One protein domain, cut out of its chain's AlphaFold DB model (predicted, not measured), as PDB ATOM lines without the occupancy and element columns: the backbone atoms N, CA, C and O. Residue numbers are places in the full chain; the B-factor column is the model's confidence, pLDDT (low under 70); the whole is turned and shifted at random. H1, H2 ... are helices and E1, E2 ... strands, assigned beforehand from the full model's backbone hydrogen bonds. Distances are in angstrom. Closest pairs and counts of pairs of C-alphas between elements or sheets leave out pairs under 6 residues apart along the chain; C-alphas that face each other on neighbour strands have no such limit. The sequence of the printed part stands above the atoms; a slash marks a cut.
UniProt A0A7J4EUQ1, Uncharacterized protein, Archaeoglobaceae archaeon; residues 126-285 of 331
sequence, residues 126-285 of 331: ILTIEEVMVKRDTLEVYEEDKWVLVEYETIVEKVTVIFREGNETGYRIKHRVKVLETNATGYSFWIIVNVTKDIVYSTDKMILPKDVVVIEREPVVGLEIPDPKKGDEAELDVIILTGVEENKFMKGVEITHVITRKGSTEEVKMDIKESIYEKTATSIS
ATOM      1  N   ILE A 126     225.106 305.335 388.483       93.19
ATOM      2  CA  ILE A 126     224.566 306.551 389.100       93.19
ATOM      3  C   ILE A 126     223.046 306.401 389.131       93.19
ATOM      4  O   ILE A 126     222.386 306.473 388.094       93.19
ATOM      5  N   LEU A 127     222.495 306.179 390.322       92.88
ATOM      6  CA  LEU A 127     221.064 306.003 390.545       92.88
ATOM      7  C   LEU A 127     220.441 307.327 390.991       92.88
ATOM      8  O   LEU A 127     220.634 307.755 392.130       92.88
ATOM      9  N   THR A 128     219.672 307.959 390.106       93.62
ATOM     10  CA  THR A 128     218.824 309.113 390.441       93.62
ATOM     11  C   THR A 128     217.720 308.683 391.409       93.62
ATOM     12  O   THR A 128     216.962 307.757 391.124       93.62
ATOM     13  N   ILE A 129     217.653 309.345 392.566       91.69
ATOM     14  CA  ILE A 129     216.692 309.083 393.646       91.69
ATOM     15  C   ILE A 129     215.455 309.967 393.467       91.69
ATOM     16  O   ILE A 129     214.336 309.467 393.417       91.69
ATOM     17  N   GLU A 130     215.667 311.281 393.380       91.81
ATOM     18  CA  GLU A 130     214.616 312.290 393.219       91.81
ATOM     19  C   GLU A 130     215.164 313.502 392.444       91.81
ATOM     20  O   GLU A 130     216.336 313.866 392.577       91.81
ATOM     21  N   GLU A 131     214.319 314.117 391.618       91.38
ATOM     22  CA  GLU A 131     214.590 315.396 390.952       91.38
ATOM     23  C   GLU A 131     214.192 316.515 391.927       91.38
ATOM     24  O   GLU A 131     213.007 316.714 392.190       91.38
ATOM     25  N   VAL A 132     215.172 317.200 392.531       89.81
ATOM     26  CA  VAL A 132     214.904 318.178 393.607       89.81
ATOM     27  C   VAL A 132     214.572 319.571 393.077       89.81
ATOM     28  O   VAL A 132     213.894 320.337 393.760       89.81
ATOM     29  N   MET A 133     215.053 319.924 391.880       89.75
ATOM     30  CA  MET A 133     214.842 321.242 391.276       89.75
ATOM     31  C   MET A 133     215.050 321.197 389.760       89.75
ATOM     32  O   MET A 133     216.039 320.636 389.287       89.75
ATOM     33  N   VAL A 134     214.163 321.865 389.015       91.25
ATOM     34  CA  VAL A 134     214.362 322.185 387.594       91.25
ATOM     35  C   VAL A 134     214.069 323.661 387.347       91.25
ATOM     36  O   VAL A 134     212.986 324.143 387.675       91.25
ATOM     37  N   LYS A 135     215.011 324.374 386.724       90.69
ATOM     38  CA  LYS A 135     214.892 325.793 386.366       90.69
ATOM     39  C   LYS A 135     215.230 325.989 384.892       90.69
ATOM     40  O   LYS A 135     216.281 325.547 384.440       90.69
ATOM     41  N   ARG A 136     214.349 326.669 384.159       92.94
ATOM     42  CA  ARG A 136     214.532 327.034 382.745       92.94
ATOM     43  C   ARG A 136     214.297 328.526 382.593       92.94
ATOM     44  O   ARG A 136     213.272 329.006 383.072       92.94
ATOM     45  N   ASP A 137     215.220 329.233 381.957       92.62
ATOM     46  CA  ASP A 137     215.113 330.679 381.741       92.62
ATOM     47  C   ASP A 137     216.043 331.133 380.601       92.62
ATOM     48  O   ASP A 137     216.806 330.338 380.044       92.62
ATOM     49  N   THR A 138     216.009 332.423 380.278       91.88
ATOM     50  CA  THR A 138     217.026 333.086 379.448       91.88
ATOM     51  C   THR A 138     217.970 333.922 380.302       91.88
ATOM     52  O   THR A 138     217.549 334.504 381.300       91.88
ATOM     53  N   LEU A 139     219.241 334.014 379.907       91.19
ATOM     54  CA  LEU A 139     220.249 334.820 380.593       91.19
ATOM     55  C   LEU A 139     221.060 335.627 379.581       91.19
ATOM     56  O   LEU A 139     221.587 335.064 378.625       91.19
ATOM     57  N   GLU A 140     221.181 336.932 379.804       91.50
ATOM     58  CA  GLU A 140     222.096 337.797 379.057       91.50
ATOM     59  C   GLU A 140     223.271 338.154 379.969       91.50
ATOM     60  O   GLU A 140     223.080 338.645 381.081       91.50
ATOM     61  N   VAL A 141     224.478 337.831 379.516       90.19
ATOM     62  CA  VAL A 141     225.730 337.936 380.273       90.19
ATOM     63  C   VAL A 141     226.621 338.936 379.554       90.19
ATOM     64  O   VAL A 141     226.694 338.891 378.327       90.19
ATOM     65  N   TYR A 142     227.290 339.821 380.294       86.50
ATOM     66  CA  TYR A 142     228.056 340.949 379.753       86.50
ATOM     67  C   TYR A 142     229.504 340.969 380.259       86.50
ATOM     68  O   TYR A 142     229.762 340.555 381.384       86.50
ATOM     69  N   GLU A 143     230.413 341.513 379.446       85.69
ATOM     70  CA  GLU A 143     231.775 341.914 379.831       85.69
ATOM     71  C   GLU A 143     232.231 343.080 378.933       85.69
ATOM     72  O   GLU A 143     232.258 342.941 377.712       85.69
ATOM     73  N   GLU A 144     232.559 344.243 379.505       85.94
ATOM     74  CA  GLU A 144     232.803 345.510 378.779       85.94
ATOM     75  C   GLU A 144     231.726 345.859 377.713       85.94
ATOM     76  O   GLU A 144     230.650 346.350 378.056       85.94
ATOM     77  N   ASP A 145     232.019 345.662 376.418       88.81
ATOM     78  CA  ASP A 145     231.104 345.843 375.276       88.81
ATOM     79  C   ASP A 145     230.625 344.506 374.668       88.81
ATOM     80  O   ASP A 145     229.945 344.485 373.632       88.81
ATOM     81  N   LYS A 146     231.006 343.385 375.285       91.88
ATOM     82  CA  LYS A 146     230.663 342.023 374.878       91.88
ATOM     83  C   LYS A 146     229.450 341.507 375.627       91.88
ATOM     84  O   LYS A 146     229.242 341.821 376.795       91.88
ATOM     85  N   TRP A 147     228.666 340.685 374.942       94.44
ATOM     86  CA  TRP A 147     227.514 340.002 375.498       94.44
ATOM     87  C   TRP A 147     227.268 338.647 374.835       94.44
ATOM     88  O   TRP A 147     227.573 338.433 373.655       94.44
ATOM     89  N   VAL A 148     226.672 337.746 375.614       95.62
ATOM     90  CA  VAL A 148     226.147 336.450 375.180       95.62
ATOM     91  C   VAL A 148     224.756 336.284 375.788       95.62
ATOM     92  O   VAL A 148     224.594 336.348 377.005       95.62
ATOM     93  N   LEU A 149     223.755 336.065 374.938       95.19
ATOM     94  CA  LEU A 149     222.398 335.694 375.328       95.19
ATOM     95  C   LEU A 149     222.254 334.176 375.193       95.19
ATOM     96  O   LEU A 149     222.412 333.639 374.094       95.19
ATOM     97  N   VAL A 150     221.911 333.493 376.282       96.00
ATOM     98  CA  VAL A 150     221.637 332.050 376.313       96.00
ATOM     99  C   VAL A 150     220.196 331.754 376.730       96.00
ATOM    100  O   VAL A 150     219.592 332.507 377.493       96.00
ATOM    101  N   GLU A 151     219.657 330.624 376.279       96.50
ATOM    102  CA  GLU A 151     218.650 329.878 377.048       96.50
ATOM    103  C   GLU A 151     219.372 328.811 377.876       96.50
ATOM    104  O   GLU A 151     220.371 328.249 377.419       96.50
ATOM    105  N   TYR A 152     218.896 328.548 379.095       95.31
ATOM    106  CA  TYR A 152     219.478 327.530 379.968       95.31
ATOM    107  C   TYR A 152     218.429 326.616 380.602       95.31
ATOM    108  O   TYR A 152     217.289 327.006 380.863       95.31
ATOM    109  N   GLU A 153     218.857 325.395 380.910       95.62
ATOM    110  CA  GLU A 153     218.140 324.410 381.710       95.62
ATOM    111  C   GLU A 153     219.074 323.924 382.824       95.62
ATOM    112  O   GLU A 153     220.137 323.367 382.563       95.62
ATOM    113  N   THR A 154     218.680 324.142 384.079       95.00
ATOM    114  CA  THR A 154     219.320 323.522 385.245       95.00
ATOM    115  C   THR A 154     218.410 322.432 385.778       95.00
ATOM    116  O   THR A 154     217.257 322.715 386.097       95.00
ATOM    117  N   ILE A 155     218.933 321.221 385.928       94.62
ATOM    118  CA  ILE A 155     218.298 320.115 386.645       94.62
ATOM    119  C   ILE A 155     219.240 319.733 387.786       94.62
ATOM    120  O   ILE A 155     220.432 319.513 387.560       94.62
ATOM    121  N   VAL A 156     218.718 319.652 389.008       95.25
ATOM    122  CA  VAL A 156     219.438 319.060 390.138       95.25
ATOM    123  C   VAL A 156     218.708 317.799 390.576       95.25
ATOM    124  O   VAL A 156     217.540 317.821 390.960       95.25
ATOM    125  N   GLU A 157     219.436 316.694 390.521       95.81
ATOM    126  CA  GLU A 157     219.018 315.362 390.939       95.81
ATOM    127  C   GLU A 157     219.765 314.984 392.213       95.81
ATOM    128  O   GLU A 157     220.968 315.204 392.325       95.81
ATOM    129  N   LYS A 158     219.095 314.346 393.162       95.69
ATOM    130  CA  LYS A 158     219.769 313.641 394.254       95.69
ATOM    131  C   LYS A 158     220.101 312.231 393.784       95.69
ATOM    132  O   LYS A 158     219.253 311.570 393.183       95.69
ATOM    133  N   VAL A 159     221.312 311.760 394.052       96.81
ATOM    134  CA  VAL A 159     221.829 310.497 393.507       96.81
ATOM    135  C   VAL A 159     222.455 309.611 394.580       96.81
ATOM    136  O   VAL A 159     223.033 310.100 395.551       96.81
ATOM    137  N   THR A 160     222.396 308.298 394.360       95.62
ATOM    138  CA  THR A 160     223.367 307.343 394.913       95.62
ATOM    139  C   THR A 160     224.362 307.009 393.810       95.62
ATOM    140  O   THR A 160     223.956 306.558 392.740       95.62
ATOM    141  N   VAL A 161     225.653 307.191 394.066       93.31
ATOM    142  CA  VAL A 161     226.723 306.733 393.176       93.31
ATOM    143  C   VAL A 161     227.307 305.440 393.732       93.31
ATOM    144  O   VAL A 161     227.644 305.359 394.915       93.31
ATOM    145  N   ILE A 162     227.393 304.419 392.883       90.12
ATOM    146  CA  ILE A 162     227.922 303.098 393.216       90.12
ATOM    147  C   ILE A 162     229.360 303.001 392.704       90.12
ATOM    148  O   ILE A 162     229.625 303.250 391.530       90.12
ATOM    149  N   PHE A 163     230.268 302.599 393.589       86.19
ATOM    150  CA  PHE A 163     231.687 302.354 393.331       86.19
ATOM    151  C   PHE A 163     232.010 300.875 393.603       86.19
ATOM    152  O   PHE A 163     231.135 300.097 393.993       86.19
ATOM    153  N   ARG A 164     233.268 300.455 393.427       79.62
ATOM    154  CA  ARG A 164     233.685 299.072 393.740       79.62
ATOM    155  C   ARG A 164     233.773 298.827 395.248       79.62
ATOM    156  O   ARG A 164     233.536 297.717 395.717       79.62
ATOM    157  N   GLU A 165     234.105 299.871 395.998       78.44
ATOM    158  CA  GLU A 165     234.396 299.861 397.431       78.44
ATOM    159  C   GLU A 165     233.145 300.091 398.299       78.44
ATOM    160  O   GLU A 165     233.176 299.858 399.508       78.44
ATOM    161  N   GLY A 166     232.046 300.561 397.701       86.25
ATOM    162  CA  GLY A 166     230.821 300.938 398.403       86.25
ATOM    163  C   GLY A 166     229.929 301.854 397.567       86.25
ATOM    164  O   GLY A 166     229.964 301.830 396.339       86.25
ATOM    165  N   ASN A 167     229.124 302.678 398.231       91.62
ATOM    166  CA  ASN A 167     228.361 303.744 397.590       91.62
ATOM    167  C   ASN A 167     228.429 305.035 398.410       91.62
ATOM    168  O   ASN A 167     228.658 305.007 399.620       91.62
ATOM    169  N   GLU A 168     228.233 306.166 397.738       92.94
ATOM    170  CA  GLU A 168     228.063 307.471 398.375       92.94
ATOM    171  C   GLU A 168     226.823 308.160 397.809       92.94
ATOM    172  O   GLU A 168     226.505 308.041 396.626       92.94
ATOM    173  N   THR A 169     226.108 308.893 398.658       94.81
ATOM    174  CA  THR A 169     225.020 309.771 398.220       94.81
ATOM    175  C   THR A 169     225.551 311.152 397.871       94.81
ATOM    176  O   THR A 169     226.564 311.603 398.412       94.81
ATOM    177  N   GLY A 170     224.836 311.857 397.008       95.75
ATOM    178  CA  GLY A 170     225.180 313.212 396.623       95.75
ATOM    179  C   GLY A 170     224.106 313.847 395.758       95.75
ATOM    180  O   GLY A 170     222.956 313.402 395.741       95.75
ATOM    181  N   TYR A 171     224.504 314.872 395.016       96.62
ATOM    182  CA  TYR A 171     223.631 315.584 394.092       96.62
ATOM    183  C   TYR A 171     224.343 315.775 392.753       96.62
ATOM    184  O   TYR A 171     225.525 316.116 392.713       96.62
ATOM    185  N   ARG A 172     223.618 315.545 391.664       96.31
ATOM    186  CA  ARG A 172     224.036 315.735 390.278       96.31
ATOM    187  C   ARG A 172     223.421 317.027 389.761       96.31
ATOM    188  O   ARG A 172     222.203 317.178 389.789       96.31
ATOM    189  N   ILE A 173     224.263 317.943 389.307       96.31
ATOM    190  CA  ILE A 173     223.882 319.205 388.681       96.31
ATOM    191  C   ILE A 173     224.097 319.034 387.182       96.31
ATOM    192  O   ILE A 173     225.240 318.935 386.746       96.31
ATOM    193  N   LYS A 174     223.013 319.041 386.407       96.19
ATOM    194  CA  LYS A 174     223.053 319.204 384.952       96.19
ATOM    195  C   LYS A 174     222.706 320.648 384.643       96.19
ATOM    196  O   LYS A 174     221.602 321.090 384.958       96.19
ATOM    197  N   HIS A 175     223.627 321.384 384.041       96.44
ATOM    198  CA  HIS A 175     223.379 322.734 383.560       96.44
ATOM    199  C   HIS A 175     223.682 322.808 382.066       96.44
ATOM    200  O   HIS A 175     224.843 322.840 381.656       96.44
ATOM    201  N   ARG A 176     222.623 322.808 381.256       96.62
ATOM    202  CA  ARG A 176     222.698 322.965 379.805       96.62
ATOM    203  C   ARG A 176     222.470 324.421 379.433       96.62
ATOM    204  O   ARG A 176     221.514 325.029 379.908       96.62
ATOM    205  N   VAL A 177     223.286 324.938 378.520       96.94
ATOM    206  CA  VAL A 177     223.077 326.239 377.872       96.94
ATOM    207  C   VAL A 177     223.044 326.086 376.357       96.94
ATOM    208  O   VAL A 177     223.694 325.204 375.789       96.94
ATOM    209  N   LYS A 178     222.331 326.996 375.699       97.56
ATOM    210  CA  LYS A 178     222.354 327.192 374.250       97.56
ATOM    211  C   LYS A 178     222.505 328.674 373.951       97.56
ATOM    212  O   LYS A 178     221.694 329.483 374.399       97.56
ATOM    213  N   VAL A 179     223.507 329.035 373.156       97.69
ATOM    214  CA  VAL A 179     223.743 330.419 372.733       97.69
ATOM    215  C   VAL A 179     222.671 330.837 371.727       97.69
ATOM    216  O   VAL A 179     222.637 330.367 370.586       97.69
ATOM    217  N   LEU A 180     221.792 331.745 372.147       96.81
ATOM    218  CA  LEU A 180     220.747 332.320 371.310       96.81
ATOM    219  C   LEU A 180     221.312 333.397 370.389       96.81
ATOM    220  O   LEU A 180     221.064 333.330 369.187       96.81
ATOM    221  N   GLU A 181     222.046 334.375 370.930       96.50
ATOM    222  CA  GLU A 181     222.743 335.454 370.203       96.50
ATOM    223  C   GLU A 181     223.984 335.916 370.988       96.50
ATOM    224  O   GLU A 181     224.130 335.610 372.167       96.50
ATOM    225  N   THR A 182     224.929 336.584 370.323       97.06
ATOM    226  CA  THR A 182     226.232 336.960 370.901       97.06
ATOM    227  C   THR A 182     226.948 337.966 369.999       97.06
ATOM    228  O   THR A 182     226.814 337.899 368.772       97.06
ATOM    229  N   ASN A 183     227.744 338.866 370.587       95.81
ATOM    230  CA  ASN A 183     228.778 339.634 369.877       95.81
ATOM    231  C   ASN A 183     230.211 339.315 370.371       95.81
ATOM    232  O   ASN A 183     231.166 339.977 369.954       95.81
ATOM    233  N   ALA A 184     230.367 338.318 371.250       93.25
ATOM    234  CA  ALA A 184     231.600 337.959 371.955       93.25
ATOM    235  C   ALA A 184     232.619 337.184 371.084       93.25
ATOM    236  O   ALA A 184     233.294 336.260 371.540       93.25
ATOM    237  N   THR A 185     232.754 337.556 369.809       91.25
ATOM    238  CA  THR A 185     233.718 336.952 368.880       91.25
ATOM    239  C   THR A 185     235.153 337.191 369.359       91.25
ATOM    240  O   THR A 185     235.545 338.323 369.649       91.25
ATOM    241  N   GLY A 186     235.957 336.130 369.418       89.25
ATOM    242  CA  GLY A 186     237.326 336.140 369.942       89.25
ATOM    243  C   GLY A 186     237.444 336.037 371.470       89.25
ATOM    244  O   GLY A 186     238.565 335.949 371.968       89.25
ATOM    245  N   TYR A 187     236.326 336.005 372.197       92.94
ATOM    246  CA  TYR A 187     236.256 335.782 373.646       92.94
ATOM    247  C   TYR A 187     235.878 334.318 373.941       92.94
ATOM    248  O   TYR A 187     235.671 333.523 373.019       92.94
ATOM    249  N   SER A 188     235.794 333.951 375.216       92.75
ATOM    250  CA  SER A 188     235.269 332.662 375.676       92.75
ATOM    251  C   SER A 188     234.146 332.878 376.686       92.75
ATOM    252  O   SER A 188     234.216 333.789 377.507       92.75
ATOM    253  N   PHE A 189     233.105 332.052 376.617       93.81
ATOM    254  CA  PHE A 189     231.985 332.069 377.559       93.81
ATOM    255  C   PHE A 189     232.107 330.887 378.517       93.81
ATOM    256  O   PHE A 189     232.311 329.759 378.073       93.81
ATOM    257  N   TRP A 190     231.984 331.140 379.815       93.50
ATOM    258  CA  TRP A 190     232.204 330.154 380.868       93.50
ATOM    259  C   TRP A 190     230.928 329.886 381.656       93.50
ATOM    260  O   TRP A 190     230.278 330.814 382.139       93.50
ATOM    261  N   ILE A 191     230.621 328.600 381.830       94.12
ATOM    262  CA  ILE A 191     229.653 328.096 382.809       94.12
ATOM    263  C   ILE A 191     230.463 327.659 384.026       94.12
ATOM    264  O   ILE A 191     231.304 326.770 383.896       94.12
ATOM    265  N   ILE A 192     230.236 328.257 385.193       90.38
ATOM    266  CA  ILE A 192     230.994 327.973 386.417       90.38
ATOM    267  C   ILE A 192     230.046 327.448 387.493       90.38
ATOM    268  O   ILE A 192     229.021 328.061 387.773       90.38
ATOM    269  N   VAL A 193     230.407 326.336 388.130       92.19
ATOM    270  CA  VAL A 193     229.766 325.826 389.350       92.19
ATOM    271  C   VAL A 193     230.691 326.131 390.526       92.19
ATOM    272  O   VAL A 193     231.797 325.597 390.612       92.19
ATOM    273  N   ASN A 194     230.226 326.996 391.425       90.12
ATOM    274  CA  ASN A 194     230.879 327.359 392.679       90.12
ATOM    275  C   ASN A 194     230.184 326.631 393.838       90.12
ATOM    276  O   ASN A 194     228.957 326.672 393.960       90.12
ATOM    277  N   VAL A 195     230.956 325.946 394.684       90.00
ATOM    278  CA  VAL A 195     230.435 325.119 395.778       90.00
ATOM    279  C   VAL A 195     231.130 325.486 397.078       90.00
ATOM    280  O   VAL A 195     232.347 325.412 397.225       90.00
ATOM    281  N   THR A 196     230.339 325.872 398.072       88.56
ATOM    282  CA  THR A 196     230.872 326.301 399.365       88.56
ATOM    283  C   THR A 196     231.484 325.123 400.131       88.56
ATOM    284  O   THR A 196     230.944 324.015 400.150       88.56
ATOM    285  N   LYS A 197     232.591 325.384 400.844       86.69
ATOM    286  CA  LYS A 197     233.319 324.402 401.682       86.69
ATOM    287  C   LYS A 197     232.448 323.676 402.714       86.69
ATOM    288  O   LYS A 197     232.776 322.580 403.155       86.69
ATOM    289  N   ASP A 198     231.330 324.293 403.080       85.31
ATOM    290  CA  ASP A 198     230.295 323.749 403.956       85.31
ATOM    291  C   ASP A 198     229.543 322.537 403.359       85.31
ATOM    292  O   ASP A 198     228.868 321.809 404.094       85.31
ATOM    293  N   ILE A 199     229.631 322.333 402.043       89.50
ATOM    294  CA  ILE A 199     229.031 321.220 401.294       89.50
ATOM    295  C   ILE A 199     230.088 320.156 400.982       89.50
ATOM    296  O   ILE A 199     229.869 318.973 401.254       89.50
ATOM    297  N   VAL A 200     231.227 320.590 400.428       86.81
ATOM    298  CA  VAL A 200     232.382 319.769 400.038       86.81
ATOM    299  C   VAL A 200     233.663 320.603 400.161       86.81
ATOM    300  O   VAL A 200     233.705 321.739 399.708       86.81
ATOM    301  N   TYR A 201     234.729 320.036 400.739       81.31
ATOM    302  CA  TYR A 201     236.006 320.737 400.960       81.31
ATOM    303  C   TYR A 201     236.971 320.748 399.761       81.31
ATOM    304  O   TYR A 201     237.878 321.576 399.747       81.31
ATOM    305  N   SER A 202     236.827 319.819 398.808       82.50
ATOM    306  CA  SER A 202     237.699 319.693 397.629       82.50
ATOM    307  C   SER A 202     236.951 319.101 396.436       82.50
ATOM    308  O   SER A 202     236.114 318.213 396.611       82.50
ATOM    309  N   THR A 203     237.345 319.480 395.218       81.56
ATOM    310  CA  THR A 203     236.948 318.829 393.953       81.56
ATOM    311  C   THR A 203     237.262 317.326 393.892       81.56
ATOM    312  O   THR A 203     236.825 316.638 392.980       81.56
ATOM    313  N   ASP A 204     238.004 316.774 394.855       80.75
ATOM    314  CA  ASP A 204     238.231 315.326 394.996       80.75
ATOM    315  C   ASP A 204     237.003 314.560 395.533       80.75
ATOM    316  O   ASP A 204     236.988 313.331 395.534       80.75
ATOM    317  N   LYS A 205     235.956 315.279 395.961       85.75
ATOM    318  CA  LYS A 205     234.601 314.750 396.211       85.75
ATOM    319  C   LYS A 205     233.605 315.143 395.115       85.75
ATOM    320  O   LYS A 205     232.399 315.200 395.351       85.75
ATOM    321  N   MET A 206     234.113 315.402 393.911       89.12
ATOM    322  CA  MET A 206     233.312 315.609 392.712       89.12
ATOM    323  C   MET A 206     233.707 314.616 391.622       89.12
ATOM    324  O   MET A 206     234.888 314.335 391.432       89.12
ATOM    325  N   ILE A 207     232.703 314.131 390.896       89.06
ATOM    326  CA  ILE A 207     232.865 313.484 389.592       89.06
ATOM    327  C   ILE A 207     232.615 314.579 388.557       89.06
ATOM    328  O   ILE A 207     231.608 315.292 388.645       89.06
ATOM    329  N   LEU A 208     233.551 314.747 387.626       87.75
ATOM    330  CA  LEU A 208     233.586 315.868 386.687       87.75
ATOM    331  C   LEU A 208     233.590 315.346 385.242       87.75
ATOM    332  O   LEU A 208     234.311 314.391 384.953       87.75
ATOM    333  N   PRO A 209     232.855 315.980 384.309       84.00
ATOM    334  CA  PRO A 209     233.010 315.706 382.887       84.00
ATOM    335  C   PRO A 209     234.453 315.942 382.432       84.00
ATOM    336  O   PRO A 209     235.136 316.837 382.926       84.00
ATOM    337  N   LYS A 210     234.893 315.177 381.431       74.88
ATOM    338  CA  LYS A 210     236.267 315.211 380.906       74.88
ATOM    339  C   LYS A 210     236.760 316.611 380.512       74.88
ATOM    340  O   LYS A 210     237.939 316.907 380.679       74.88
ATOM    341  N   ASP A 211     235.863 317.441 379.988       81.94
ATOM    342  CA  ASP A 211     236.184 318.754 379.424       81.94
ATOM    343  C   ASP A 211     235.997 319.906 380.441       81.94
ATOM    344  O   ASP A 211     235.998 321.079 380.070       81.94
ATOM    345  N   VAL A 212     235.832 319.584 381.733       85.69
ATOM    346  CA  VAL A 212     235.642 320.557 382.822       85.69
ATOM    347  C   VAL A 212     236.956 320.877 383.529       85.69
ATOM    348  O   VAL A 212     237.667 320.005 384.026       85.69
ATOM    349  N   VAL A 213     237.253 322.170 383.624       84.88
ATOM    350  CA  VAL A 213     238.456 322.711 384.257       84.88
ATOM    351  C   VAL A 213     238.213 322.914 385.751       84.88
ATOM    352  O   VAL A 213     237.271 323.598 386.152       84.88
ATOM    353  N   VAL A 214     239.106 322.386 386.593       83.19
ATOM    354  CA  VAL A 214     239.188 322.786 388.008       83.19
ATOM    355  C   VAL A 214     239.842 324.167 388.081       83.19
ATOM    356  O   VAL A 214     241.044 324.317 387.848       83.19
ATOM    357  N   ILE A 215     239.037 325.183 388.393       79.12
ATOM    358  CA  ILE A 215     239.480 326.576 388.543       79.12
ATOM    359  C   ILE A 215     240.164 326.745 389.903       79.12
ATOM    360  O   ILE A 215     241.226 327.363 389.999       79.12
ATOM    361  N   GLU A 216     239.594 326.142 390.949       74.88
ATOM    362  CA  GLU A 216     240.151 326.139 392.299       74.88
ATOM    363  C   GLU A 216     239.782 324.852 393.060       74.88
ATOM    364  O   GLU A 216     238.741 324.243 392.816       74.88
ATOM    365  N   ARG A 217     240.660 324.409 393.977       65.31
ATOM    366  CA  ARG A 217     240.384 323.247 394.846       65.31
ATOM    367  C   ARG A 217     239.425 323.586 395.989       65.31
ATOM    368  O   ARG A 217     238.736 322.693 396.463       65.31
ATOM    369  N   GLU A 218     239.319 324.856 396.394       72.38
ATOM    370  CA  GLU A 218     238.065 325.356 396.979       72.38
ATOM    371  C   GLU A 218     237.025 325.262 395.857       72.38
ATOM    372  O   GLU A 218     237.259 325.890 394.828       72.38
ATOM    373  N   PRO A 219     235.996 324.401 395.951       82.31
ATOM    374  CA  PRO A 219     235.519 323.728 394.748       82.31
ATOM    375  C   PRO A 219     234.749 324.637 393.781       82.31
ATOM    376  O   PRO A 219     233.535 324.820 393.882       82.31
ATOM    377  N   VAL A 220     235.494 325.146 392.799       85.69
ATOM    378  CA  VAL A 220     235.026 325.940 391.667       85.69
ATOM    379  C   VAL A 220     235.484 325.238 390.394       85.69
ATOM    380  O   VAL A 220     236.683 325.037 390.171       85.69
ATOM    381  N   VAL A 221     234.524 324.844 389.561       88.88
ATOM    382  CA  VAL A 221     234.759 324.100 388.315       88.88
ATOM    383  C   VAL A 221     234.035 324.775 387.156       88.88
ATOM    384  O   VAL A 221     232.957 325.333 387.356       88.88
ATOM    385  N   GLY A 222     234.620 324.755 385.957       89.56
ATOM    386  CA  GLY A 222     234.081 325.483 384.808       89.56
ATOM    387  C   GLY A 222     234.165 324.739 383.479       89.56
ATOM    388  O   GLY A 222     235.088 323.960 383.251       89.56
ATOM    389  N   LEU A 223     233.201 325.014 382.601       92.94
ATOM    390  CA  LEU A 223     233.143 324.540 381.218       92.94
ATOM    391  C   LEU A 223     233.208 325.737 380.258       92.94
ATOM    392  O   LEU A 223     232.497 326.724 380.453       92.94
ATOM    393  N   GLU A 224     234.050 325.637 379.228       93.94
ATOM    394  CA  GLU A 224     234.293 326.698 378.244       93.94
ATOM    395  C   GLU A 224     233.472 326.497 376.960       93.94
ATOM    396  O   GLU A 224     233.459 325.411 376.381       93.94
ATOM    397  N   ILE A 225     232.873 327.575 376.450       93.94
ATOM    398  CA  ILE A 225     232.429 327.707 375.056       93.94
ATOM    399  C   ILE A 225     233.369 328.713 374.357       93.94
ATOM    400  O   ILE A 225     233.195 329.930 374.501       93.94
ATOM    401  N   PRO A 226     234.401 328.242 373.629       93.38
ATOM    402  CA  PRO A 226     235.432 329.108 373.061       93.38
ATOM    403  C   PRO A 226     234.990 329.756 371.739       93.38
ATOM    404  O   PRO A 226     234.765 329.063 370.752       93.38
ATOM    405  N   ASP A 227     235.035 331.094 371.650       94.06
ATOM    406  CA  ASP A 227     234.523 331.886 370.507       94.06
ATOM    407  C   ASP A 227     233.032 331.583 370.218       94.06
ATOM    408  O   ASP A 227     232.714 331.042 369.159       94.06
ATOM    409  N   PRO A 228     232.118 331.873 371.166       96.12
ATOM    410  CA  PRO A 228     230.727 331.412 371.131       96.12
ATOM    411  C   PRO A 228     229.924 332.005 369.965       96.12
ATOM    412  O   PRO A 228     230.056 333.186 369.629       96.12
ATOM    413  N   LYS A 229     229.044 331.193 369.372       97.12
ATOM    414  CA  LYS A 229     228.214 331.506 368.196       97.12
ATOM    415  C   LYS A 229     226.756 331.101 368.414       97.12
ATOM    416  O   LYS A 229     226.441 330.196 369.177       97.12
ATOM    417  N   LYS A 230     225.844 331.752 367.684       97.06
ATOM    418  CA  LYS A 230     224.411 331.418 367.673       97.06
ATOM    419  C   LYS A 230     224.188 329.955 367.271       97.06
ATOM    420  O   LYS A 230     224.456 329.588 366.128       97.06
ATOM    421  N   GLY A 231     223.626 329.171 368.187       95.62
ATOM    422  CA  GLY A 231     223.369 327.741 368.024       95.62
ATOM    423  C   GLY A 231     224.384 326.814 368.701       95.62
ATOM    424  O   GLY A 231     224.147 325.610 368.685       95.62
ATOM    425  N   ASP A 232     225.454 327.339 369.306       97.06
ATOM    426  CA  ASP A 232     226.363 326.536 370.132       97.06
ATOM    427  C   ASP A 232     225.642 326.056 371.407       97.06
ATOM    428  O   ASP A 232     224.868 326.801 372.014       97.06
ATOM    429  N   GLU A 233     225.904 324.814 371.819       96.12
ATOM    430  CA  GLU A 233     225.323 324.165 373.003       96.12
ATOM    431  C   GLU A 233     226.428 323.558 373.873       96.12
ATOM    432  O   GLU A 233     227.408 323.026 373.352       96.12
ATOM    433  N   ALA A 234     226.248 323.599 375.195       94.50
ATOM    434  CA  ALA A 234     227.120 322.930 376.159       94.50
ATOM    435  C   ALA A 234     226.313 322.416 377.360       94.50
ATOM    436  O   ALA A 234     225.287 322.996 377.716       94.50
ATOM    437  N   GLU A 235     226.781 321.340 377.996       95.06
ATOM    438  CA  GLU A 235     226.171 320.758 379.194       95.06
ATOM    439  C   GLU A 235     227.244 320.445 380.242       95.06
ATOM    440  O   GLU A 235     228.165 319.669 380.001       95.06
ATOM    441  N   LEU A 236     227.107 321.066 381.413       92.75
ATOM    442  CA  LEU A 236     227.928 320.828 382.593       92.75
ATOM    443  C   LEU A 236     227.193 319.841 383.512       92.75
ATOM    444  O   LEU A 236     226.205 320.217 384.137       92.75
ATOM    445  N   ASP A 237     227.653 318.588 383.568       94.50
ATOM    446  CA  ASP A 237     227.037 317.486 384.333       94.50
ATOM    447  C   ASP A 237     227.956 317.023 385.480       94.50
ATOM    448  O   ASP A 237     228.776 316.121 385.320       94.50
ATOM    449  N   VAL A 238     227.869 317.689 386.633       93.56
ATOM    450  CA  VAL A 238     228.769 317.492 387.785       93.56
ATOM    451  C   VAL A 238     228.052 316.763 388.913       93.56
ATOM    452  O   VAL A 238     226.961 317.166 389.315       93.56
ATOM    453  N   ILE A 239     228.683 315.738 389.494       94.62
ATOM    454  CA  ILE A 239     228.155 315.049 390.683       94.62
ATOM    455  C   ILE A 239     228.994 315.402 391.904       94.62
ATOM    456  O   ILE A 239     230.208 315.220 391.912       94.62
ATOM    457  N   ILE A 240     228.327 315.863 392.957       94.62
ATOM    458  CA  ILE A 240     228.921 316.298 394.219       94.62
ATOM    459  C   ILE A 240     228.589 315.258 395.289       94.62
ATOM    460  O   ILE A 240     227.435 315.137 395.703       94.62
ATOM    461  N   LEU A 241     229.596 314.507 395.739       93.38
ATOM    462  CA  LEU A 241     229.456 313.455 396.750       93.38
ATOM    463  C   LEU A 241     229.412 314.087 398.145       93.38
ATOM    464  O   LEU A 241     230.411 314.620 398.631       93.38
ATOM    465  N   THR A 242     228.242 314.075 398.786       94.12
ATOM    466  CA  THR A 242     228.042 314.757 400.068       94.12
ATOM    467  C   THR A 242     226.816 314.247 400.829       94.12
ATOM    468  O   THR A 242     225.774 313.939 400.257       94.12
ATOM    469  N   GLY A 243     226.940 314.189 402.157       92.06
ATOM    470  CA  GLY A 243     225.871 313.782 403.077       92.06
ATOM    471  C   GLY A 243     225.018 314.937 403.614       92.06
ATOM    472  O   GLY A 243     224.339 314.756 404.623       92.06
ATOM    473  N   VAL A 244     225.089 316.137 403.024       94.31
ATOM    474  CA  VAL A 244     224.290 317.287 403.482       94.31
ATOM    475  C   VAL A 244     222.822 317.193 403.052       94.31
ATOM    476  O   VAL A 244     222.484 316.655 401.996       94.31
ATOM    477  N   GLU A 245     221.940 317.790 403.854       92.50
ATOM    478  CA  GLU A 245     220.539 317.988 403.476       92.50
ATOM    479  C   GLU A 245     220.407 318.921 402.262       92.50
ATOM    480  O   GLU A 245     221.102 319.932 402.160       92.50
ATOM    481  N   GLU A 246     219.442 318.620 401.395       91.69
ATOM    482  CA  GLU A 246     219.046 319.362 400.187       91.69
ATOM    483  C   GLU A 246     218.990 320.886 400.406       91.69
ATOM    484  O   GLU A 246     219.665 321.641 399.718       91.69
ATOM    485  N   ASN A 247     218.275 321.364 401.428       88.88
ATOM    486  CA  ASN A 247     218.168 322.799 401.726       88.88
ATOM    487  C   ASN A 247     219.495 323.446 402.198       88.88
ATOM    488  O   ASN A 247     219.616 324.670 402.156       88.88
ATOM    489  N   LYS A 248     220.499 322.664 402.630       91.56
ATOM    490  CA  LYS A 248     221.879 323.162 402.785       91.56
ATOM    491  C   LYS A 248     222.597 323.144 401.434       91.56
ATOM    492  O   LYS A 248     223.213 324.143 401.083       91.56
ATOM    493  N   PHE A 249     222.475 322.052 400.673       92.81
ATOM    494  CA  PHE A 249     223.065 321.894 399.342       92.81
ATOM    495  C   PHE A 249     222.675 323.030 398.385       92.81
ATOM    496  O   PHE A 249     223.553 323.757 397.932       92.81
ATOM    497  N   MET A 250     221.377 323.267 398.161       90.06
ATOM    498  CA  MET A 250     220.884 324.298 397.231       90.06
ATOM    499  C   MET A 250     221.348 325.719 397.602       90.06
ATOM    500  O   MET A 250     221.467 326.577 396.736       90.06
ATOM    501  N   LYS A 251     221.637 325.982 398.885       88.31
ATOM    502  CA  LYS A 251     222.164 327.274 399.366       88.31
ATOM    503  C   LYS A 251     223.686 327.381 399.319       88.31
ATOM    504  O   LYS A 251     224.219 328.474 399.470       88.31
ATOM    505  N   GLY A 252     224.370 326.251 399.182       88.56
ATOM    506  CA  GLY A 252     225.820 326.153 399.134       88.56
ATOM    507  C   GLY A 252     226.375 325.903 397.733       88.56
ATOM    508  O   GLY A 252     227.561 325.600 397.640       88.56
ATOM    509  N   VAL A 253     225.539 326.006 396.695       90.50
ATOM    510  CA  VAL A 253     225.891 325.891 395.273       90.50
ATOM    511  C   VAL A 253     225.393 327.133 394.537       90.50
ATOM    512  O   VAL A 253     224.260 327.567 394.735       90.50
ATOM    513  N   GLU A 254     226.230 327.672 393.662       90.75
ATOM    514  CA  GLU A 254     225.943 328.816 392.799       90.75
ATOM    515  C   GLU A 254     226.397 328.476 391.371       90.75
ATOM    516  O   GLU A 254     227.487 327.930 391.188       90.75
ATOM    517  N   ILE A 255     225.561 328.761 390.365       91.44
ATOM    518  CA  ILE A 255     225.956 328.643 388.952       91.44
ATOM    519  C   ILE A 255     226.140 330.042 388.390       91.44
ATOM    520  O   ILE A 255     225.203 330.837 388.387       91.44
ATOM    521  N   THR A 256     227.333 330.336 387.899       89.44
ATOM    522  CA  THR A 256     227.760 331.677 387.513       89.44
ATOM    523  C   THR A 256     228.243 331.677 386.071       89.44
ATOM    524  O   THR A 256     228.952 330.766 385.649       89.44
ATOM    525  N   HIS A 257     227.875 332.711 385.318       91.50
ATOM    526  CA  HIS A 257     228.300 332.888 383.934       91.50
ATOM    527  C   HIS A 257     229.217 334.101 383.781       91.50
ATOM    528  O   HIS A 257     228.931 335.177 384.316       91.50
ATOM    529  N   VAL A 258     230.310 333.906 383.041       90.69
ATOM    530  CA  VAL A 258     231.377 334.890 382.803       90.69
ATOM    531  C   VAL A 258     231.762 334.873 381.323       90.69
ATOM    532  O   VAL A 258     231.751 333.822 380.683       90.69
ATOM    533  N   ILE A 259     232.131 336.030 380.777       91.06
ATOM    534  CA  ILE A 259     232.803 336.147 379.480       91.06
ATOM    535  C   ILE A 259     234.249 336.558 379.770       91.06
ATOM    536  O   ILE A 259     234.463 337.567 380.430       91.06
ATOM    537  N   THR A 260     235.240 335.804 379.289       89.69
ATOM    538  CA  THR A 260     236.665 336.153 379.438       89.69
ATOM    539  C   THR A 260     237.304 336.430 378.087       89.69
ATOM    540  O   THR A 260     236.854 335.947 377.041       89.69
ATOM    541  N   ARG A 261     238.416 337.168 378.091       86.62
ATOM    542  CA  ARG A 261     239.317 337.189 376.933       86.62
ATOM    543  C   ARG A 261     239.987 335.816 376.798       86.62
ATOM    544  O   ARG A 261     240.058 335.042 377.754       86.62
ATOM    545  N   LYS A 262     240.468 335.488 375.596       77.19
ATOM    546  CA  LYS A 262     241.257 334.267 375.380       77.19
ATOM    547  C   LYS A 262     242.698 334.494 375.828       77.19
ATOM    548  O   LYS A 262     243.401 335.305 375.228       77.19
ATOM    549  N   GLY A 263     243.114 333.758 376.853       70.69
ATOM    550  CA  GLY A 263     244.463 333.765 377.423       70.69
ATOM    551  C   GLY A 263     244.939 332.351 377.766       70.69
ATOM    552  O   GLY A 263     244.361 331.362 377.314       70.69
ATOM    553  N   SER A 264     246.000 332.250 378.560       67.88
ATOM    554  CA  SER A 264     246.424 330.989 379.175       67.88
ATOM    555  C   SER A 264     245.497 330.578 380.327       67.88
ATOM    556  O   SER A 264     244.779 331.400 380.892       67.88
ATOM    557  N   THR A 265     245.534 329.300 380.716       68.38
ATOM    558  CA  THR A 265     244.661 328.746 381.765       68.38
ATOM    559  C   THR A 265     244.772 329.482 383.105       68.38
ATOM    560  O   THR A 265     243.769 329.636 383.791       68.38
ATOM    561  N   GLU A 266     245.961 329.965 383.483       70.31
ATOM    562  CA  GLU A 266     246.145 330.693 384.747       70.31
ATOM    563  C   GLU A 266     245.688 332.158 384.664       70.31
ATOM    564  O   GLU A 266     245.156 332.672 385.645       70.31
ATOM    565  N   GLU A 267     245.809 332.808 383.500       72.62
ATOM    566  CA  GLU A 267     245.206 334.131 383.262       72.62
ATOM    567  C   GLU A 267     243.676 334.028 383.334       72.62
ATOM    568  O   GLU A 267     243.045 334.750 384.096       72.62
ATOM    569  N   VAL A 268     243.075 333.047 382.652       73.38
ATOM    570  CA  VAL A 268     241.616 332.843 382.662       73.38
ATOM    571  C   VAL A 268     241.089 332.465 384.055       73.38
ATOM    572  O   VAL A 268     240.023 332.930 384.456       73.38
ATOM    573  N   LYS A 269     241.837 331.682 384.848       75.75
ATOM    574  CA  LYS A 269     241.510 331.446 386.269       75.75
ATOM    575  C   LYS A 269     241.549 332.726 387.108       75.75
ATOM    576  O   LYS A 269     240.809 332.806 388.086       75.75
ATOM    577  N   MET A 270     242.414 333.686 386.778       72.25
ATOM    578  CA  MET A 270     242.482 334.972 387.469       72.25
ATOM    579  C   MET A 270     241.307 335.871 387.065       72.25
ATOM    580  O   MET A 270     240.573 336.295 387.957       72.25
ATOM    581  N   ASP A 271     241.054 336.036 385.761       74.00
ATOM    582  CA  ASP A 271     239.899 336.766 385.214       74.00
ATOM    583  C   ASP A 271     238.584 336.286 385.862       74.00
ATOM    584  O   ASP A 271     237.836 337.077 386.434       74.00
ATOM    585  N   ILE A 272     238.335 334.966 385.862       76.12
ATOM    586  CA  ILE A 272     237.124 334.365 386.451       76.12
ATOM    587  C   ILE A 272     236.995 334.686 387.946       76.12
ATOM    588  O   ILE A 272     235.894 334.976 388.423       76.12
ATOM    589  N   LYS A 273     238.096 334.636 388.707       73.50
ATOM    590  CA  LYS A 273     238.067 334.963 390.140       73.50
ATOM    591  C   LYS A 273     237.722 336.429 390.358       73.50
ATOM    592  O   LYS A 273     236.878 336.709 391.206       73.50
ATOM    593  N   GLU A 274     238.317 337.347 389.598       71.69
ATOM    594  CA  GLU A 274     237.992 338.773 389.692       71.69
ATOM    595  C   GLU A 274     236.509 339.017 389.351       71.69
ATOM    596  O   GLU A 274     235.807 339.630 390.156       71.69
ATOM    597  N   SER A 275     235.965 338.409 388.284       64.88
ATOM    598  CA  SER A 275     234.532 338.527 387.945       64.88
ATOM    599  C   SER A 275     233.583 338.020 389.046       64.88
ATOM    600  O   SER A 275     232.517 338.605 389.273       64.88
ATOM    601  N   ILE A 276     233.952 336.936 389.744       64.06
ATOM    602  CA  ILE A 276     233.181 336.375 390.868       64.06
ATOM    603  C   ILE A 276     233.278 337.280 392.109       64.06
ATOM    604  O   ILE A 276     232.259 337.571 392.739       64.06
ATOM    605  N   TYR A 277     234.480 337.752 392.463       62.69
ATOM    606  CA  TYR A 277     234.688 338.598 393.644       62.69
ATOM    607  C   TYR A 277     234.083 340.002 393.491       62.69
ATOM    608  O   TYR A 277     233.516 340.521 394.457       62.69
ATOM    609  N   GLU A 278     234.147 340.604 392.299       62.09
ATOM    610  CA  GLU A 278     233.552 341.920 392.018       62.09
ATOM    611  C   GLU A 278     232.042 341.865 391.731       62.09
ATOM    612  O   GLU A 278     231.370 342.897 391.763       62.09
ATOM    613  N   LYS A 279     231.482 340.662 391.525       58.19
ATOM    614  CA  LYS A 279     230.070 340.420 391.167       58.19
ATOM    615  C   LYS A 279     229.635 341.072 389.849       58.19
ATOM    616  O   LYS A 279     228.473 341.451 389.699       58.19
ATOM    617  N   THR A 280     230.553 341.181 388.891       49.88
ATOM    618  CA  THR A 280     230.211 341.460 387.487       49.88
ATOM    619  C   THR A 280     229.610 340.223 386.814       49.88
ATOM    620  O   THR A 280     228.764 340.341 385.928       49.88
ATOM    621  N   ALA A 281     229.992 339.032 387.282       56.97
ATOM    622  CA  ALA A 281     229.485 337.754 386.805       56.97
ATOM    623  C   ALA A 281     227.986 337.547 387.100       56.97
ATOM    624  O   ALA A 281     227.467 337.962 388.138       56.97
ATOM    625  N   THR A 282     227.280 336.857 386.199       63.38
ATOM    626  CA  THR A 282     225.822 336.679 386.307       63.38
ATOM    627  C   THR A 282     225.470 335.335 386.951       63.38
ATOM    628  O   THR A 282     225.602 334.284 386.320       63.38
ATOM    629  N   SER A 283     225.018 335.369 388.208       65.19
ATOM    630  CA  SER A 283     224.730 334.174 389.017       65.19
ATOM    631  C   SER A 283     223.260 333.734 389.039       65.19
ATOM    632  O   SER A 283     222.331 334.538 389.113       65.19
ATOM    633  N   ILE A 284     223.071 332.418 389.090       66.62
ATOM    634  CA  ILE A 284     221.821 331.700 389.333       66.62
ATOM    635  C   ILE A 284     221.879 331.150 390.764       66.62
ATOM    636  O   ILE A 284     222.635 330.222 391.054       66.62
ATOM    637  N   SER A 285     221.052 331.705 391.653       62.06
ATOM    638  CA  SER A 285     220.827 331.183 393.005       62.06
ATOM    639  C   SER A 285     219.561 330.319 393.084       62.06
ATOM    640  O   SER A 285     218.641 330.441 392.263       62.06
TER     641      SER A 285
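This is residues 126 to 285 of the 331 residues of an uncharacterized protein of Archaeoglobaceae archaeon (UniProt A0A7J4EUQ1). Two strongly twisted antiparallel sheets are partly face to face, as a loose sandwich: a long one in the order E1 - E2 - E3 - E7 and a shorter one in the order E5 - E6 - E4 - E8 - E9. Helix H2 covers the face of the shorter sheet away from the long one, and the long hairpins of E1, E2 and E3 make the longest axis. The printed part has 160 residues, with two named helices and nine named strands, in the order E1 E2 E3 E4 E5 E6 E7 H1 E8 H2 E9; the class is mostly strand. It is compact, with a radius of gyration of the C-alphas of 15.6 A, and elongated, spanning 49 by 30 by 27 A.

E1, residues 126 to 143, begins at C-alpha 126 (224.566, 306.551, 389.100), bends by 102 degrees at residue 129 and measures 37.3 A. E2, residues 146 to 162, bends by 67 degrees at residue 158 and measures 43.1 A; E3, residues 167 to 182, measures 42.7 A. E4 is residues 187 to 195, 25.2 A; E5, 213 to 216; E6, 220 to 226; and E7, 233 to 241, 26.4 A. H1 is residues 246 to 249, E8 is 253 to 261, 25.4 A, and H2 is 265 to 278, 20.1 A. E9, residues 282 to 284, ends at C-alpha 284 (221.821, 331.700, 389.333).

E1, E2 and E3 form a meander, each strand the antiparallel neighbour of the one before; N 135 and O 154 are 2.9 A apart, N 155 and O 174 2.8 A. E7 is an edge strand beside E3, with N 173 and O 238 at 2.8 A. Residues 206 to 207 pair antiparallel with residues 239 to 240 of E7. H1 only grazes this sheet. Between the sheets, E1 and E8 have 8 pairs of C-alphas within 8 A, the closest Glu 143 and Ile 259 at 5.9 A, and E3 and E4 are near each other. In the other sheet these backbone atoms are within hydrogen-bond range: N 190 and O 258 of the neighbours E4 and E8 at 2.8 A, N 193 and O 221 of the neighbours E4 and E6 at 2.8 A, N 213 and O 222 of the hairpin E5 and E6 at 2.8 A, and N 284 and O 255 of the neighbours E9 and E8 at 2.7 A. H2 is on one face of it, making two layers, helix and sheet; its closest C-alphas to E8 are Asp 271 and Thr 260, 6.6 A. In H2 every O i to N i+4 pair is within hydrogen-bond range; H1 is too short for one.

The C-alphas farthest apart, of Asp 145 and Glu 165, are 51.1 A apart. The printed part has no cut. The link E4 to E5, residues 196 to 212, is long. The mean pLDDT of the printed part is 87.4; residue 217 and residues 264 to 265 and 275 to 285 are under 70.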